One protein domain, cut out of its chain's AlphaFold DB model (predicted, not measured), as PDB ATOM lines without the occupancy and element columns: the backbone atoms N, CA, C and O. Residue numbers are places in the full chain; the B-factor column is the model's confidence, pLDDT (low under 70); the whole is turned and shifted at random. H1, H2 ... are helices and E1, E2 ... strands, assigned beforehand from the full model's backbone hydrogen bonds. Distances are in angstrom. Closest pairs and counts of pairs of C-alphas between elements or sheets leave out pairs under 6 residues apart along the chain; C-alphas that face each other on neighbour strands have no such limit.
ATOM      1  N   GLN A   3       6.210 -71.933 128.830       54.31
ATOM      2  CA  GLN A   3       5.373 -71.839 127.625       54.31
ATOM      3  C   GLN A   3       3.856 -71.833 127.890       54.31
ATOM      4  O   GLN A   3       3.103 -71.263 127.105       54.31
ATOM      5  N   ALA A   4       3.393 -72.399 129.010       54.16
ATOM      6  CA  ALA A   4       1.961 -72.497 129.309       54.16
ATOM      7  C   ALA A   4       1.297 -71.129 129.564       54.16
ATOM      8  O   ALA A   4       0.130 -70.941 129.237       54.16
ATOM      9  N   ARG A   5       2.042 -70.157 130.114       58.94
ATOM     10  CA  ARG A   5       1.495 -68.831 130.451       58.94
ATOM     11  C   ARG A   5       1.353 -67.946 129.213       58.94
ATOM     12  O   ARG A   5       0.350 -67.262 129.079       58.94
ATOM     13  N   GLY A   6       2.319 -68.011 128.292       63.09
ATOM     14  CA  GLY A   6       2.264 -67.281 127.022       63.09
ATOM     15  C   GLY A   6       1.203 -67.835 126.068       63.09
ATOM     16  O   GLY A   6       0.465 -67.065 125.465       63.09
ATOM     17  N   SER A   7       1.068 -69.164 125.993       69.94
ATOM     18  CA  SER A   7       0.062 -69.819 125.147       69.94
ATOM     19  C   SER A   7      -1.372 -69.522 125.599       69.94
ATOM     20  O   SER A   7      -2.215 -69.225 124.757       69.94
ATOM     21  N   ALA A   8      -1.634 -69.518 126.913       68.38
ATOM     22  CA  ALA A   8      -2.947 -69.163 127.444       68.38
ATOM     23  C   ALA A   8      -3.322 -67.706 127.126       68.38
ATOM     24  O   ALA A   8      -4.431 -67.455 126.678       68.38
ATOM     25  N   ILE A   9      -2.386 -66.758 127.278       74.75
ATOM     26  CA  ILE A   9      -2.641 -65.337 126.991       74.75
ATOM     27  C   ILE A   9      -2.952 -65.123 125.504       74.75
ATOM     28  O   ILE A   9      -3.918 -64.439 125.186       74.75
ATOM     29  N   VAL A  10      -2.182 -65.743 124.603       75.81
ATOM     30  CA  VAL A  10      -2.404 -65.641 123.149       75.81
ATOM     31  C   VAL A  10      -3.732 -66.284 122.738       75.81
ATOM     32  O   VAL A  10      -4.457 -65.728 121.919       75.81
ATOM     33  N   ALA A  11      -4.091 -67.429 123.326       71.69
ATOM     34  CA  ALA A  11      -5.378 -68.067 123.061       71.69
ATOM     35  C   ALA A  11      -6.551 -67.207 123.562       71.69
ATOM     36  O   ALA A  11      -7.537 -67.039 122.846       71.69
ATOM     37  N   THR A  12      -6.441 -66.616 124.756       70.44
ATOM     38  CA  THR A  12      -7.482 -65.743 125.316       70.44
ATOM     39  C   THR A  12      -7.653 -64.455 124.506       70.44
ATOM     40  O   THR A  12      -8.789 -64.051 124.267       70.44
ATOM     41  N   THR A  13      -6.575 -63.823 124.027       71.31
ATOM     42  CA  THR A  13      -6.688 -62.619 123.183       71.31
ATOM     43  C   THR A  13      -7.273 -62.922 121.802       71.31
ATOM     44  O   THR A  13      -8.096 -62.143 121.323       71.31
ATOM     45  N   LEU A  14      -6.931 -64.063 121.187       71.00
ATOM     46  CA  LEU A  14      -7.554 -64.506 119.930       71.00
ATOM     47  C   LEU A  14      -9.056 -64.789 120.087       71.00
ATOM     48  O   LEU A  14      -9.836 -64.432 119.209       71.00
ATOM     49  N   LEU A  15      -9.465 -65.400 121.205       67.06
ATOM     50  CA  LEU A  15     -10.874 -65.687 121.496       67.06
ATOM     51  C   LEU A  15     -11.696 -64.405 121.693       67.06
ATOM     52  O   LEU A  15     -12.798 -64.308 121.159       67.06
ATOM     53  N   LEU A  16     -11.159 -63.400 122.401       66.94
ATOM     54  CA  LEU A  16     -11.833 -62.105 122.567       66.94
ATOM     55  C   LEU A  16     -11.969 -61.339 121.243       66.94
ATOM     56  O   LEU A  16     -12.984 -60.688 121.027       66.94
ATOM     57  N   SER A  17     -10.985 -61.440 120.344       67.44
ATOM     58  CA  SER A  17     -11.025 -60.776 119.032       67.44
ATOM     59  C   SER A  17     -12.051 -61.376 118.063       67.44
ATOM     60  O   SER A  17     -12.348 -60.749 117.052       67.44
ATOM     61  N   CYS A  18     -12.564 -62.580 118.332       62.06
ATOM     62  CA  CYS A  18     -13.572 -63.244 117.499       62.06
ATOM     63  C   CYS A  18     -15.011 -62.945 117.961       62.06
ATOM     64  O   CYS A  18     -15.972 -63.298 117.280       62.06
ATOM     65  N   CYS A  19     -15.172 -62.297 119.117       63.12
ATOM     66  CA  CYS A  19     -16.475 -61.915 119.635       63.12
ATOM     67  C   CYS A  19     -16.898 -60.578 119.014       63.12
ATOM     68  O   CYS A  19     -16.605 -59.510 119.548       63.12
ATOM     69  N   GLU A  20     -17.584 -60.633 117.874       64.62
ATOM     70  CA  GLU A  20     -18.269 -59.465 117.315       64.62
ATOM     71  C   GLU A  20     -19.402 -59.074 118.278       64.62
ATOM     72  O   GLU A  20     -20.349 -59.835 118.498       64.62
ATOM     73  N   ILE A  21     -19.287 -57.905 118.910       68.31
ATOM     74  CA  ILE A  21     -20.354 -57.347 119.744       68.31
ATOM     75  C   ILE A  21     -21.440 -56.849 118.786       68.31
ATOM     76  O   ILE A  21     -21.276 -55.817 118.141       68.31
ATOM     77  N   SER A  22     -22.536 -57.600 118.672       71.56
ATOM     78  CA  SER A  22     -23.723 -57.155 117.942       71.56
ATOM     79  C   SER A  22     -24.508 -56.191 118.826       71.56
ATOM     80  O   SER A  22     -25.081 -56.611 119.831       71.56
ATOM     81  N   ASP A  23     -24.538 -54.916 118.450       81.44
ATOM     82  CA  ASP A  23     -25.420 -53.921 119.065       81.44
ATOM     83  C   ASP A  23     -26.779 -53.899 118.345       81.44
ATOM     84  O   ASP A  23     -26.881 -54.244 117.163       81.44
ATOM     85  N   ALA A  24     -27.825 -53.510 119.066       91.25
ATOM     86  CA  ALA A  24     -29.149 -53.298 118.508       91.25
ATOM     87  C   ALA A  24     -29.157 -52.028 117.650       91.25
ATOM     88  O   ALA A  24     -28.691 -50.963 118.063       91.25
ATOM     89  N   THR A  25     -29.731 -52.110 116.454       93.50
ATOM     90  CA  THR A  25     -29.790 -50.979 115.529       93.50
ATOM     91  C   THR A  25     -31.127 -50.248 115.627       93.50
ATOM     92  O   THR A  25     -32.203 -50.848 115.620       93.50
ATOM     93  N   ASN A  26     -31.065 -48.915 115.655       95.81
ATOM     94  CA  ASN A  26     -32.240 -48.052 115.568       95.81
ATOM     95  C   ASN A  26     -32.481 -47.627 114.112       95.81
ATOM     96  O   ASN A  26     -31.699 -46.871 113.536       95.81
ATOM     97  N   TYR A  27     -33.602 -48.047 113.533       96.62
ATOM     98  CA  TYR A  27     -34.008 -47.693 112.177       96.62
ATOM     99  C   TYR A  27     -35.114 -46.638 112.193       96.62
ATOM    100  O   TYR A  27     -36.226 -46.907 112.636       96.62
ATOM    101  N   THR A  28     -34.846 -45.441 111.663       97.38
ATOM    102  CA  THR A  28     -35.901 -44.425 111.486       97.38
ATOM    103  C   THR A  28     -36.725 -44.740 110.240       97.38
ATOM    104  O   THR A  28     -36.201 -44.703 109.121       97.38
ATOM    105  N   VAL A  29     -38.008 -45.049 110.435       96.56
ATOM    106  CA  VAL A  29     -38.946 -45.378 109.352       96.56
ATOM    107  C   VAL A  29     -39.170 -44.146 108.479       96.56
ATOM    108  O   VAL A  29     -39.440 -43.065 108.996       96.56
ATOM    109  N   GLY A  30     -39.002 -44.300 107.164       95.94
ATOM    110  CA  GLY A  30     -39.084 -43.204 106.191       95.94
ATOM    111  C   GLY A  30     -37.891 -42.237 106.179       95.94
ATOM    112  O   GLY A  30     -37.857 -41.336 105.351       95.94
ATOM    113  N   GLY A  31     -36.881 -42.434 107.036       94.81
ATOM    114  CA  GLY A  31     -35.704 -41.560 107.083       94.81
ATOM    115  C   GLY A  31     -36.063 -40.133 107.508       94.81
ATOM    116  O   GLY A  31     -36.728 -39.944 108.528       94.81
ATOM    117  N   ASP A  32     -35.614 -39.144 106.735       93.62
ATOM    118  CA  ASP A  32     -35.848 -37.722 107.023       93.62
ATOM    119  C   ASP A  32     -37.311 -37.303 106.813       93.62
ATOM    120  O   ASP A  32     -37.794 -36.404 107.502       93.62
ATOM    121  N   ASP A  33     -38.042 -38.000 105.935       93.19
ATOM    122  CA  ASP A  33     -39.465 -37.746 105.669       93.19
ATOM    123  C   ASP A  33     -40.390 -38.312 106.766       93.19
ATOM    124  O   ASP A  33     -41.585 -38.006 106.807       93.19
ATOM    125  N   GLY A  34     -39.848 -39.148 107.656       94.81
ATOM    126  CA  GLY A  34     -40.581 -39.760 108.762       94.81
ATOM    127  C   GLY A  34     -41.686 -40.730 108.333       94.81
ATOM    128  O   GLY A  34     -41.725 -41.246 107.217       94.81
ATOM    129  N   TRP A  35     -42.597 -41.007 109.264       96.25
ATOM    130  CA  TRP A  35     -43.731 -41.902 109.053       96.25
ATOM    131  C   TRP A  35     -44.841 -41.186 108.275       96.25
ATOM    132  O   TRP A  35     -45.408 -40.209 108.755       96.25
ATOM    133  N   ASN A  36     -45.110 -41.658 107.054       93.94
ATOM    134  CA  ASN A  36     -46.093 -41.091 106.129       93.94
ATOM    135  C   ASN A  36     -46.522 -42.132 105.065       93.94
ATOM    136  O   ASN A  36     -46.018 -43.251 105.032       93.94
ATOM    137  N   PHE A  37     -47.414 -41.760 104.141       91.56
ATOM    138  CA  PHE A  37     -47.972 -42.668 103.122       91.56
ATOM    139  C   PHE A  37     -46.986 -43.199 102.061       91.56
ATOM    140  O   PHE A  37     -47.346 -44.081 101.285       91.56
ATOM    141  N   LYS A  38     -45.754 -42.684 101.982       91.88
ATOM    142  CA  LYS A  38     -44.765 -43.059 100.953       91.88
ATOM    143  C   LYS A  38     -43.735 -44.082 101.434       91.88
ATOM    144  O   LYS A  38     -42.862 -44.463 100.664       91.88
ATOM    145  N   VAL A  39     -43.848 -44.581 102.664       95.06
ATOM    146  CA  VAL A  39     -42.841 -45.465 103.286       95.06
ATOM    147  C   VAL A  39     -42.906 -46.937 102.857       95.06
ATOM    148  O   VAL A  39     -42.135 -47.741 103.371       95.06
ATOM    149  N   HIS A  40     -43.786 -47.313 101.924       92.69
ATOM    150  CA  HIS A  40     -43.974 -48.707 101.489       92.69
ATOM    151  C   HIS A  40     -42.678 -49.407 101.039       92.69
ATOM    152  O   HIS A  40     -42.436 -50.544 101.433       92.69
ATOM    153  N   ASP A  41     -41.814 -48.711 100.299       95.38
ATOM    154  CA  ASP A  41     -40.550 -49.268  99.804       95.38
ATOM    155  C   ASP A  41     -39.391 -49.146 100.804       95.38
ATOM    156  O   ASP A  41     -38.334 -49.746 100.598       95.38
ATOM    157  N   TRP A  42     -39.565 -48.396 101.899       96.12
ATOM    158  CA  TRP A  42     -38.507 -48.131 102.881       96.12
ATOM    159  C   TRP A  42     -37.841 -49.396 103.460       96.12
ATOM    160  O   TRP A  42     -36.623 -49.361 103.663       96.12
ATOM    161  N   PRO A  43     -38.548 -50.515 103.718       95.88
ATOM    162  CA  PRO A  43     -37.915 -51.739 104.211       95.88
ATOM    163  C   PRO A  43     -36.942 -52.388 103.212       95.88
ATOM    164  O   PRO A  43     -36.107 -53.201 103.612       95.88
ATOM    165  N   THR A  44     -37.034 -52.060 101.919       96.50
ATOM    166  CA  THR A  44     -36.276 -52.726 100.853       96.50
ATOM    167  C   THR A  44     -34.769 -52.621 101.082       96.50
ATOM    168  O   THR A  44     -34.216 -51.542 101.296       96.50
ATOM    169  N   GLY A  45     -34.083 -53.767 101.042       95.38
ATOM    170  CA  GLY A  45     -32.633 -53.855 101.238       95.38
ATOM    171  C   GLY A  45     -32.165 -53.742 102.694       95.38
ATOM    172  O   GLY A  45     -30.962 -53.830 102.941       95.38
ATOM    173  N   LYS A  46     -33.075 -53.579 103.664       95.31
ATOM    174  CA  LYS A  46     -32.743 -53.591 105.094       95.31
ATOM    175  C   LYS A  46     -32.818 -55.008 105.651       95.31
ATOM    176  O   LYS A  46     -33.628 -55.825 105.223       95.31
ATOM    177  N   LYS A  47     -31.953 -55.293 106.621       94.81
ATOM    178  CA  LYS A  47     -31.979 -56.525 107.406       94.81
ATOM    179  C   LYS A  47     -32.290 -56.128 108.836       94.81
ATOM    180  O   LYS A  47     -31.562 -55.318 109.391       94.81
ATOM    181  N   PHE A  48     -33.377 -56.663 109.373       94.69
ATOM    182  CA  PHE A  48     -33.772 -56.442 110.756       94.69
ATOM    183  C   PHE A  48     -33.378 -57.663 111.576       94.69
ATOM    184  O   PHE A  48     -33.638 -58.803 111.181       94.69
ATOM    185  N   HIS A  49     -32.747 -57.415 112.709       93.50
ATOM    186  CA  HIS A  49     -32.340 -58.406 113.682       93.50
ATOM    187  C   HIS A  49     -33.199 -58.283 114.942       93.50
ATOM    188  O   HIS A  49     -33.803 -57.250 115.232       93.50
ATOM    189  N   THR A  50     -33.286 -59.365 115.713       91.44
ATOM    190  CA  THR A  50     -33.919 -59.310 117.035       91.44
ATOM    191  C   THR A  50     -33.225 -58.261 117.897       91.44
ATOM    192  O   THR A  50     -31.995 -58.240 117.927       91.44
ATOM    193  N   HIS A  51     -34.015 -57.485 118.641       90.75
ATOM    194  CA  HIS A  51     -33.606 -56.325 119.448       90.75
ATOM    195  C   HIS A  51     -33.386 -55.017 118.677       90.75
ATOM    196  O   HIS A  51     -33.254 -53.981 119.325       90.75
ATOM    197  N   ASP A  52     -33.442 -55.010 117.341       95.06
ATOM    198  CA  ASP A  52     -33.513 -53.751 116.594       95.06
ATOM    199  C   ASP A  52     -34.804 -52.991 116.918       95.06
ATOM    200  O   ASP A  52     -35.850 -53.575 117.216       95.06
ATOM    201  N   THR A  53     -34.741 -51.665 116.818       95.62
ATOM    202  CA  THR A  53     -35.880 -50.786 117.095       95.62
ATOM    203  C   THR A  53     -36.271 -49.999 115.854       95.62
ATOM    204  O   THR A  53     -35.443 -49.335 115.228       95.62
ATOM    205  N   LEU A  54     -37.563 -50.017 115.523       96.56
ATOM    206  CA  LEU A  54     -38.150 -49.155 114.500       96.56
ATOM    207  C   LEU A  54     -38.640 -47.855 115.142       96.56
ATOM    208  O   LEU A  54     -39.528 -47.859 115.995       96.56
ATOM    209  N   VAL A  55     -38.063 -46.731 114.729       96.56
ATOM    210  CA  VAL A  55     -38.401 -45.398 115.230       96.56
ATOM    211  C   VAL A  55     -39.360 -44.727 114.254       96.56
ATOM    212  O   VAL A  55     -38.975 -44.344 113.148       96.56
ATOM    213  N   PHE A  56     -40.607 -44.554 114.683       96.06
ATOM    214  CA  PHE A  56     -41.648 -43.865 113.926       96.06
ATOM    215  C   PHE A  56     -41.731 -42.404 114.372       96.06
ATOM    216  O   PHE A  56     -42.075 -42.117 115.518       96.06
ATOM    217  N   LYS A  57     -41.417 -41.474 113.466       96.12
ATOM    218  CA  LYS A  57     -41.537 -40.029 113.700       96.12
ATOM    219  C   LYS A  57     -42.739 -39.495 112.929       96.12
ATOM    220  O   LYS A  57     -42.720 -39.529 111.704       96.12
ATOM    221  N   TYR A  58     -43.759 -39.018 113.633       94.94
ATOM    222  CA  TYR A  58     -44.984 -38.455 113.053       94.94
ATOM    223  C   TYR A  58     -45.625 -37.442 114.004       94.94
ATOM    224  O   TYR A  58     -45.237 -37.325 115.171       94.94
ATOM    225  N   ASN A  59     -46.625 -36.710 113.509       92.06
ATOM    226  CA  ASN A  59     -47.446 -35.845 114.344       92.06
ATOM    227  C   ASN A  59     -48.531 -36.676 115.048       92.06
ATOM    228  O   ASN A  59     -49.443 -37.183 114.402       92.06
ATOM    229  N   ASN A  60     -48.454 -36.767 116.377       85.94
ATOM    230  CA  ASN A  60     -49.354 -37.573 117.218       85.94
ATOM    231  C   ASN A  60     -50.848 -37.176 117.086       85.94
ATOM    232  O   ASN A  60     -51.732 -37.956 117.411       85.94
ATOM    233  N   GLY A  61     -51.158 -35.976 116.578       90.62
ATOM    234  CA  GLY A  61     -52.542 -35.561 116.318       90.62
ATOM    235  C   GLY A  61     -53.120 -36.000 114.967       90.62
ATOM    236  O   GLY A  61     -54.308 -35.788 114.738       90.62
ATOM    237  N   GLN A  62     -52.300 -36.538 114.063       90.19
ATOM    238  CA  GLN A  62     -52.704 -36.868 112.689       90.19
ATOM    239  C   GLN A  62     -52.561 -38.356 112.392       90.19
ATOM    240  O   GLN A  62     -53.442 -38.937 111.766       90.19
ATOM    241  N   ASP A  63     -51.490 -38.966 112.892       92.06
ATOM    242  CA  ASP A  63     -51.149 -40.352 112.609       92.06
ATOM    243  C   ASP A  63     -50.926 -41.131 113.903       92.06
ATOM    244  O   ASP A  63     -50.711 -40.566 114.979       92.06
ATOM    245  N   ASN A  64     -50.952 -42.452 113.790       92.94
ATOM    246  CA  ASN A  64     -50.549 -43.370 114.841       92.94
ATOM    247  C   ASN A  64     -49.773 -44.551 114.241       92.94
ATOM    248  O   ASN A  64     -49.545 -44.635 113.032       92.94
ATOM    249  N   VAL A  65     -49.347 -45.460 115.116       92.94
ATOM    250  CA  VAL A  65     -48.731 -46.731 114.735       92.94
ATOM    251  C   VAL A  65     -49.484 -47.836 115.452       92.94
ATOM    252  O   VAL A  65     -49.624 -47.805 116.674       92.94
ATOM    253  N   VAL A  66     -49.969 -48.805 114.683       91.88
ATOM    254  CA  VAL A  66     -50.720 -49.954 115.189       91.88
ATOM    255  C   VAL A  66     -50.041 -51.220 114.692       91.88
ATOM    256  O   VAL A  66     -49.708 -51.329 113.514       91.88
ATOM    257  N   VAL A  67     -49.823 -52.172 115.598       91.00
ATOM    258  CA  VAL A  67     -49.299 -53.493 115.243       91.00
ATOM    259  C   VAL A  67     -50.462 -54.384 114.829       91.00
ATOM    260  O   VAL A  67     -51.450 -54.501 115.553       91.00
ATOM    261  N   VAL A  68     -50.330 -55.005 113.662       90.75
ATOM    262  CA  VAL A  68     -51.322 -55.902 113.059       90.75
ATOM    263  C   VAL A  68     -50.647 -57.194 112.605       90.75
ATOM    264  O   VAL A  68     -49.420 -57.260 112.507       90.75
ATOM    265  N   ASP A  69     -51.447 -58.225 112.346       91.00
ATOM    266  CA  ASP A  69     -50.996 -59.433 111.661       91.00
ATOM    267  C   ASP A  69     -50.992 -59.243 110.129       91.00
ATOM    268  O   ASP A  69     -51.301 -58.167 109.608       91.00
ATOM    269  N   GLU A  70     -50.621 -60.293 109.394       91.69
ATOM    270  CA  GLU A  70     -50.555 -60.264 107.928       91.69
ATOM    271  C   GLU A  70     -51.912 -59.921 107.293       91.69
ATOM    272  O   GLU A  70     -51.989 -59.066 106.410       91.69
ATOM    273  N   ASN A  71     -53.001 -60.524 107.779       92.75
ATOM    274  CA  ASN A  71     -54.338 -60.275 107.246       92.75
ATOM    275  C   ASN A  71     -54.810 -58.836 107.517       92.75
ATOM    276  O   ASN A  71     -55.369 -58.190 106.626       92.75
ATOM    277  N   GLY A  72     -54.572 -58.315 108.724       93.19
ATOM    278  CA  GLY A  72     -54.866 -56.932 109.090       93.19
ATOM    279  C   GLY A  72     -54.088 -55.933 108.234       93.19
ATOM    280  O   GLY A  72     -54.663 -54.948 107.769       93.19
ATOM    281  N   TYR A  73     -52.819 -56.231 107.926       91.94
ATOM    282  CA  TYR A  73     -52.019 -55.440 106.989       91.94
ATOM    283  C   TYR A  73     -52.609 -55.453 105.568       91.94
ATOM    284  O   TYR A  73     -52.839 -54.390 104.998       91.94
ATOM    285  N   THR A  74     -52.912 -56.628 105.002       94.62
ATOM    286  CA  THR A  74     -53.434 -56.747 103.625       94.62
ATOM    287  C   THR A  74     -54.814 -56.114 103.449       94.62
ATOM    288  O   THR A  74     -55.114 -55.565 102.390       94.62
ATOM    289  N   THR A  75     -55.670 -56.195 104.468       95.62
ATOM    290  CA  THR A  75     -57.051 -55.690 104.405       95.62
ATOM    291  C   THR A  75     -57.213 -54.275 104.957       95.62
ATOM    292  O   THR A  75     -58.317 -53.734 104.908       95.62
ATOM    293  N   CYS A  76     -56.138 -53.669 105.472       93.50
ATOM    294  CA  CYS A  76     -56.166 -52.399 106.200       93.50
ATOM    295  C   CYS A  76     -57.173 -52.402 107.366       93.50
ATOM    296  O   CYS A  76     -57.919 -51.440 107.560       93.50
TER     297      CYS A  76
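AT A GLANCE: This is residues 3 to 76 of the 86 residues of the protein "Phytocyanin domain-containing protein" of Prunus persica (UniProt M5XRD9). The printed part has little regular structure: a small body made largely of loops, with two short strands, E1 and E2, side by side in it. A straight arm, residues 3 to 21 with helix H1, sticks out and makes the length, and residues 69 to 75 with the small helix H2 also stick out. The 74 residues printed hold H1, E1, E2 and H2 in that order, a mixed class with only 27 residues in named elements, and a parallel sheet of E1 and E2. The whole is extended, with a radius of gyration of the C-alphas of 21.4 A and spans of 69 by 28 by 21 A.

IN THESE COORDINATES: H1, residues 3 to 17, begins at C-alpha 3 (5.373, -71.839, 127.625) and is 21.6 A long. E1 is residues 26 to 28 and E2 residues 53 to 55. H2, residues 70 to 75, ends at C-alpha 75 (-57.051, -55.690, 104.405).

HOW THE PARTS SIT: E1 and E2 are parallel at 27 degrees, with N 27 and O 53 within hydrogen-bond range at 2.8 A. H1 is apart from E2 and H2. In H1 and H2 every O i to N i+4 pair is within hydrogen-bond range.

THE WHOLE: The printed part has no cut. The links E1 to E2 and E2 to H2 are long. Residues 3 to 8 and 15 to 21 have pLDDT under 70.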